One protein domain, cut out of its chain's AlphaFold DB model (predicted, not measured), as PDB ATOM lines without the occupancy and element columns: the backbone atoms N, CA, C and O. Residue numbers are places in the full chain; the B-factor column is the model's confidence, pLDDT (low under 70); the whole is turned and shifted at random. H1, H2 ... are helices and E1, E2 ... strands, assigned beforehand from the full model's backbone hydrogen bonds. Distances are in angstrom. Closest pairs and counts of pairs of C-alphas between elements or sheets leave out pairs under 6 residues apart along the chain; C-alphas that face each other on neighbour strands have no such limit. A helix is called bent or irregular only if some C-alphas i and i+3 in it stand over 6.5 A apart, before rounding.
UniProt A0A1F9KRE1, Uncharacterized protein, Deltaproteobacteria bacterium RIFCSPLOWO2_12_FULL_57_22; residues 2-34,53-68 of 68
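AT A GLANCE: This is residues 2 to 34 and 53 to 68 of the 68 residues of an uncharacterized protein of Deltaproteobacteria bacterium RIFCSPLOWO2_12_FULL_57_22 (UniProt A0A1F9KRE1). A small hairpin of two strands, E1 and E2, with E2 bent partway along, makes one side of this domain, and two short helices lie toward the other side: H2 nearest the middle, and H1 beyond it, touching H2 at a steep tilt. The strand E3 runs near E2 without pairing with it and leads straight into H2, and after H2 the residues 64 to 65 return to pair with E1. The printed part has 49 residues, with two named helices and three named strands in the order H1, E1, E2, E3, H2; the one sheet has the order E1 - E2 and is antiparallel, and the class is mixed, helices and strands. The whole is compact, with a radius of gyration of the C-alphas of 10.6 A, and the C-alphas span 28 by 24 by 20 A.

HOW THE PARTS SIT: The sheet is made of E1, residues 21 to 24, and E2, residues 27 to 34, a hairpin of antiparallel neighbours whose N-to-C directions stand at 117 degrees. Among the C-alphas that face each other, those of Gln 21 and Thr 30 are 4.4 A apart and those of Val 22 and Tyr 29 are 5.4 A apart. The N of Val 22 and the O of Tyr 29 are within hydrogen-bond range at 2.8 A, and so are the N of Cys 27 and the O of Phe 24 at 3.0 A. E2 bends by 50 degrees at residue 30. Residues 23 to 24 of E1 also pair with residues 64 to 65, antiparallel, a short pairing outside the named strands. E3, residues 53 to 56, pairs with no named strand; E2 and E3 are near each other, with 5 pairs of C-alphas within 10 A. E3 and H2, residues 57 to 63, meet only through their link. The closest C-alphas of E1 and H2 are those of Phe 24 and Gly 63, 5.6 A apart. H1, residues 6 to 13, touches H2, with the C-alphas of Asp 9 and Ala 57 the closest at 6.6 A. The two helices run the same way at a steep tilt of 60 degrees. H1 and E2 are only just apart, their closest C-alphas 8.2 A from each other; H1 and E3, E1 and E3, and E2 and H2 are apart. In H1 and H2 every O i to N i+4 pair is within hydrogen-bond range.

IN THESE COORDINATES: E2, residues 27 to 34, is the longest strand at 19.1 A from first to last C-alpha, and its C-alpha 34, just before the cut, is at (40.120, -1.779, 107.019). E1, residues 21 to 24, measures 9.6 A. E3 begins after the cut with C-alpha 53 at (29.190, -0.572, 110.883) and measures 10.1 A to Gly 56. H2, residues 57 to 63, measures 9.8 A and ends with C-alpha 63 at (35.160, 11.486, 116.417). H1 begins with C-alpha 6 at (43.065, 11.779, 101.858) and measures 10.6 A to Leu 13. Neither helix is bent or irregular.

THE WHOLE: The two C-alphas farthest apart are those of Glu 2 and Gly 19, at 30.7 A. Residues 35 to 52 are not printed, and the C-alphas of Arg 34 and Phe 53 are 11.7 A apart across this cut. Of the links that are printed whole, E1 to E2 and E3 to H2 are tight, and H1 to E1, with 7 residues, is short; the link across the cut is E2 to E3. The printed part begins at residue 2 and ends at Arg 68, the chain's last residue. The mean pLDDT of the printed part of this model is 78.1, and residues 2 to 11 and 66 to 68 are under 70.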
ATOM      1  N   GLU A   2      37.564  23.065 105.087       48.66
ATOM      2  CA  GLU A   2      38.583  22.153 105.618       48.66
ATOM      3  C   GLU A   2      39.089  21.253 104.488       48.66
ATOM      4  O   GLU A   2      38.327  20.522 103.859       48.66
ATOM      5  N   ARG A   3      40.383  21.365 104.170       53.91
ATOM      6  CA  ARG A   3      41.046  20.521 103.174       53.91
ATOM      7  C   ARG A   3      41.187  19.117 103.758       53.91
ATOM      8  O   ARG A   3      42.153  18.839 104.469       53.91
ATOM      9  N   ILE A   4      40.231  18.245 103.455       54.34
ATOM     10  CA  ILE A   4      40.363  16.804 103.678       54.34
ATOM     11  C   ILE A   4      41.552  16.341 102.826       54.34
ATOM     12  O   ILE A   4      41.508  16.392 101.601       54.34
ATOM     13  N   ASN A   5      42.659  15.981 103.479       58.50
ATOM     14  CA  ASN A   5      43.850  15.447 102.823       58.50
ATOM     15  C   ASN A   5      43.778  13.913 102.886       58.50
ATOM     16  O   ASN A   5      44.175  13.344 103.908       58.50
ATOM     17  N   PRO A   6      43.315  13.225 101.827       59.00
ATOM     18  CA  PRO A   6      43.065  11.779 101.858       59.00
ATOM     19  C   PRO A   6      44.324  10.955 102.171       59.00
ATOM     20  O   PRO A   6      44.251   9.883 102.764       59.00
ATOM     21  N   VAL A   7      45.508  11.479 101.839       62.81
ATOM     22  CA  VAL A   7      46.798  10.824 102.116       62.81
ATOM     23  C   VAL A   7      47.143  10.836 103.608       62.81
ATOM     24  O   VAL A   7      47.626   9.840 104.147       62.81
ATOM     25  N   ALA A   8      46.892  11.955 104.292       64.12
ATOM     26  CA  ALA A   8      47.179  12.089 105.720       64.12
ATOM     27  C   ALA A   8      46.226  11.230 106.559       64.12
ATOM     28  O   ALA A   8      46.620  10.642 107.566       64.12
ATOM     29  N   ASP A   9      44.982  11.142 106.111       62.84
ATOM     30  CA  ASP A   9      43.947  10.313 106.702       62.84
ATOM     31  C   ASP A   9      44.296   8.811 106.594       62.84
ATOM     32  O   ASP A   9      44.368   8.107 107.604       62.84
ATOM     33  N   HIS A  10      44.711   8.359 105.404       65.56
ATOM     34  CA  HIS A  10      45.174   6.987 105.186       65.56
ATOM     35  C   HIS A  10      46.372   6.601 106.081       65.56
ATOM     36  O   HIS A  10      46.464   5.469 106.567       65.56
ATOM     37  N   LEU A  11      47.290   7.538 106.353       69.25
ATOM     38  CA  LEU A  11      48.411   7.318 107.278       69.25
ATOM     39  C   LEU A  11      47.964   7.193 108.738       69.25
ATOM     40  O   LEU A  11      48.526   6.388 109.480       69.25
ATOM     41  N   LYS A  12      46.950   7.955 109.159       71.56
ATOM     42  CA  LYS A  12      46.402   7.868 110.518       71.56
ATOM     43  C   LYS A  12      45.629   6.569 110.719       71.56
ATOM     44  O   LYS A  12      45.825   5.910 111.736       71.56
ATOM     45  N   LEU A  13      44.863   6.129 109.719       73.62
ATOM     46  CA  LEU A  13      44.178   4.836 109.745       73.62
ATOM     47  C   LEU A  13      45.108   3.637 109.883       73.62
ATOM     48  O   LEU A  13      44.739   2.630 110.482       73.62
ATOM     49  N   ARG A  14      46.332   3.721 109.350       75.94
ATOM     50  CA  ARG A  14      47.320   2.643 109.498       75.94
ATOM     51  C   ARG A  14      47.656   2.326 110.955       75.94
ATOM     52  O   ARG A  14      48.072   1.201 111.214       75.94
ATOM     53  N   ARG A  15      47.467   3.281 111.871       78.81
ATOM     54  CA  ARG A  15      47.692   3.105 113.314       78.81
ATOM     55  C   ARG A  15      46.594   2.285 113.988       78.81
ATOM     56  O   ARG A  15      46.813   1.822 115.096       78.81
ATOM     57  N   PHE A  16      45.455   2.101 113.322       82.88
ATOM     58  CA  PHE A  16      44.319   1.328 113.808       82.88
ATOM     59  C   PHE A  16      44.318  -0.041 113.128       82.88
ATOM     60  O   PHE A  16      43.906  -0.201 111.974       82.88
ATOM     61  N   ALA A  17      44.864  -1.027 113.834       82.62
ATOM     62  CA  ALA A  17      44.936  -2.400 113.352       82.62
ATOM     63  C   ALA A  17      43.640  -3.167 113.669       82.62
ATOM     64  O   ALA A  17      42.997  -2.886 114.681       82.62
ATOM     65  N   PRO A  18      43.250  -4.156 112.842       87.44
ATOM     66  CA  PRO A  18      42.183  -5.076 113.216       87.44
ATOM     67  C   PRO A  18      42.514  -5.773 114.550       87.44
ATOM     68  O   PRO A  18      43.647  -6.199 114.765       87.44
ATOM     69  N   GLY A  19      41.532  -5.850 115.448       86.44
ATOM     70  CA  GLY A  19      41.660  -6.305 116.835       86.44
ATOM     71  C   GLY A  19      41.906  -5.188 117.857       86.44
ATOM     72  O   GLY A  19      41.821  -5.436 119.056       86.44
ATOM     73  N   GLN A  20      42.184  -3.957 117.418       88.00
ATOM     74  CA  GLN A  20      42.409  -2.829 118.321       88.00
ATOM     75  C   GLN A  20      41.089  -2.224 118.807       88.00
ATOM     76  O   GLN A  20      40.164  -2.017 118.021       88.00
ATOM     77  N   GLN A  21      41.026  -1.886 120.093       89.25
ATOM     78  CA  GLN A  21      39.914  -1.137 120.671       89.25
ATOM     79  C   GLN A  21      40.167   0.368 120.575       89.25
ATOM     80  O   GLN A  21      41.267   0.849 120.847       89.25
ATOM     81  N   VAL A  22      39.142   1.106 120.166       87.62
ATOM     82  CA  VAL A  22      39.170   2.553 119.961       87.62
ATOM     83  C   VAL A  22      37.937   3.173 120.595       87.62
ATOM     84  O   VAL A  22      36.840   2.628 120.486       87.62
ATOM     85  N   GLU A  23      38.099   4.317 121.249       88.31
ATOM     86  CA  GLU A  23      36.960   5.082 121.746       88.31
ATOM     87  C   GLU A  23      36.473   6.017 120.641       88.31
ATOM     88  O   GLU A  23      37.197   6.902 120.187       88.31
ATOM     89  N   PHE A  24      35.236   5.828 120.201       85.94
ATOM     90  CA  PHE A  24      34.591   6.666 119.200       85.94
ATOM     91  C   PHE A  24      33.266   7.174 119.766       85.94
ATOM     92  O   PHE A  24      32.425   6.383 120.192       85.94
ATOM     93  N   HIS A  25      33.090   8.499 119.820       83.50
ATOM     94  CA  HIS A  25      31.899   9.132 120.414       83.50
ATOM     95  C   HIS A  25      31.572   8.653 121.850       83.50
ATOM     96  O   HIS A  25      30.409   8.538 122.231       83.50
ATOM     97  N   GLY A  26      32.594   8.365 122.665       84.50
ATOM     98  CA  GLY A  26      32.419   7.909 124.052       84.50
ATOM     99  C   GLY A  26      31.987   6.445 124.196       84.50
ATOM    100  O   GLY A  26      31.653   6.014 125.295       84.50
ATOM    101  N   CYS A  27      31.991   5.676 123.105       87.75
ATOM    102  CA  CYS A  27      31.784   4.232 123.120       87.75
ATOM    103  C   CYS A  27      33.050   3.519 122.637       87.75
ATOM    104  O   CYS A  27      33.712   3.978 121.706       87.75
ATOM    105  N   ILE A  28      33.372   2.376 123.245       89.50
ATOM    106  CA  ILE A  28      34.506   1.555 122.814       89.50
ATOM    107  C   ILE A  28      34.055   0.627 121.690       89.50
ATOM    108  O   ILE A  28      33.143  -0.182 121.856       89.50
ATOM    109  N   TYR A  29      34.734   0.734 120.554       91.50
ATOM    110  CA  TYR A  29      34.563  -0.136 119.402       91.50
ATOM    111  C   TYR A  29      35.840  -0.915 119.140       91.50
ATOM    112  O   TYR A  29      36.943  -0.435 119.379       91.50
ATOM    113  N   THR A  30      35.693  -2.115 118.596       91.75
ATOM    114  CA  THR A  30      36.803  -2.918 118.095       91.75
ATOM    115  C   THR A  30      36.911  -2.719 116.594       91.75
ATOM    116  O   THR A  30      35.927  -2.846 115.864       91.75
ATOM    117  N   VAL A  31      38.109  -2.410 116.118       91.69
ATOM    118  CA  VAL A  31      38.408  -2.368 114.690       91.69
ATOM    119  C   VAL A  31      38.415  -3.802 114.181       91.69
ATOM    120  O   VAL A  31      39.237  -4.605 114.606       91.69
ATOM    121  N   VAL A  32      37.507  -4.145 113.276       91.38
ATOM    122  CA  VAL A  32      37.427  -5.499 112.705       91.38
ATOM    123  C   VAL A  32      38.243  -5.589 111.432       91.38
ATOM    124  O   VAL A  32      38.981  -6.549 111.224       91.38
ATOM    125  N   ASN A  33      38.116  -4.587 110.563       89.56
ATOM    126  CA  ASN A  33      38.795  -4.576 109.278       89.56
ATOM    127  C   ASN A  33      38.987  -3.150 108.745       89.56
ATOM    128  O   ASN A  33      38.272  -2.223 109.125       89.56
ATOM    129  N   ARG A  34      39.936  -2.989 107.824       87.94
ATOM    130  CA  ARG A  34      40.120  -1.779 107.019       87.94
ATOM    131  C   ARG A  34      39.492  -2.005 105.657       87.94
ATOM    132  O   ARG A  34      39.707  -3.045 105.043       87.94
ATOM    133  N   PHE A  53      29.388  -1.580 111.920       91.81
ATOM    134  CA  PHE A  53      29.190  -0.572 110.883       91.81
ATOM    135  C   PHE A  53      30.503  -0.173 110.214       91.81
ATOM    136  O   PHE A  53      31.599  -0.390 110.733       91.81
ATOM    137  N   VAL A  54      30.373   0.414 109.026       91.06
ATOM    138  CA  VAL A  54      31.492   0.965 108.262       91.06
ATOM    139  C   VAL A  54      31.502   2.474 108.445       91.06
ATOM    140  O   VAL A  54      30.480   3.128 108.249       91.06
ATOM    141  N   ILE A  55      32.658   3.030 108.790       89.50
ATOM    142  CA  ILE A  55      32.845   4.468 108.938       89.50
ATOM    143  C   ILE A  55      33.997   4.952 108.064       89.50
ATOM    144  O   ILE A  55      35.104   4.411 108.093       89.50
ATOM    145  N   GLY A  56      33.712   5.983 107.269       89.06
ATOM    146  CA  GLY A  56      34.719   6.701 106.499       89.06
ATOM    147  C   GLY A  56      35.734   7.339 107.431       89.06
ATOM    148  O   GLY A  56      35.399   7.839 108.504       89.06
ATOM    149  N   ALA A  57      36.987   7.319 107.027       84.81
ATOM    150  CA  ALA A  57      38.067   7.671 107.916       84.81
ATOM    151  C   ALA A  57      38.088   9.142 108.330       84.81
ATOM    152  O   ALA A  57      38.372   9.418 109.490       84.81
ATOM    153  N   ALA A  58      37.632  10.055 107.470       82.81
ATOM    154  CA  ALA A  58      37.450  11.455 107.840       82.81
ATOM    155  C   ALA A  58      36.490  11.609 109.037       82.81
ATOM    156  O   ALA A  58      36.801  12.308 110.000       82.81
ATOM    157  N   ASN A  59      35.356  10.898 109.014       84.19
ATOM    158  CA  ASN A  59      34.386  10.899 110.113       84.19
ATOM    159  C   ASN A  59      34.922  10.167 111.345       84.19
ATOM    160  O   ASN A  59      34.731  10.624 112.470       84.19
ATOM    161  N   PHE A  60      35.621   9.051 111.141       86.81
ATOM    162  CA  PHE A  60      36.243   8.312 112.231       86.81
ATOM    163  C   PHE A  60      37.284   9.164 112.964       86.81
ATOM    164  O   PHE A  60      37.208   9.319 114.175       86.81
ATOM    165  N   LEU A  61      38.222   9.770 112.236       83.12
ATOM    166  CA  LEU A  61      39.290  10.594 112.800       83.12
ATOM    167  C   LEU A  61      38.775  11.882 113.450       83.12
ATOM    168  O   LEU A  61      39.436  12.396 114.347       83.12
ATOM    169  N   ALA A  62      37.617  12.392 113.024       83.56
ATOM    170  CA  ALA A  62      36.965  13.529 113.668       83.56
ATOM    171  C   ALA A  62      36.345  13.169 115.033       83.56
ATOM    172  O   ALA A  62      36.299  14.019 115.920       83.56
ATOM    173  N   GLY A  63      35.873  11.929 115.209       81.06
ATOM    174  CA  GLY A  63      35.160  11.486 116.417       81.06
ATOM    175  C   GLY A  63      35.918  10.503 117.317       81.06
ATOM    176  O   GLY A  63      35.434  10.186 118.409       81.06
ATOM    177  N   VAL A  64      37.075   9.991 116.882       83.50
ATOM    178  CA  VAL A  64      37.883   9.039 117.654       83.50
ATOM    179  C   VAL A  64      38.728   9.776 118.687       83.50
ATOM    180  O   VAL A  64      39.454  10.722 118.375       83.50
ATOM    181  N   LYS A  65      38.672   9.311 119.933       75.12
ATOM    182  CA  LYS A  65      39.642   9.675 120.959       75.12
ATOM    183  C   LYS A  65      40.727   8.612 120.984       75.12
ATOM    184  O   LYS A  65      40.513   7.470 121.386       75.12
ATOM    185  N   GLU A  66      41.908   8.996 120.516       61.78
ATOM    186  CA  GLU A  66      43.109   8.185 120.673       61.78
ATOM    187  C   GLU A  66      43.520   8.280 122.149       61.78
ATOM    188  O   GLU A  66      44.079   9.290 122.577       61.78
ATOM    189  N   ASN A  67      43.159   7.275 122.950       48.72
ATOM    190  CA  ASN A  67      43.628   7.184 124.328       48.72
ATOM    191  C   ASN A  67      45.124   6.839 124.261       48.72
ATOM    192  O   ASN A  67      45.485   5.713 123.912       48.72
ATOM    193  N   ARG A  68      45.975   7.852 124.438       45.03
ATOM    194  CA  ARG A  68      47.435   7.751 124.363       45.03
ATOM    195  C   ARG A  68      48.027   7.410 125.720       45.03
ATOM    196  O   ARG A  68      47.552   7.995 126.716       45.03
TER     197      ARG A  68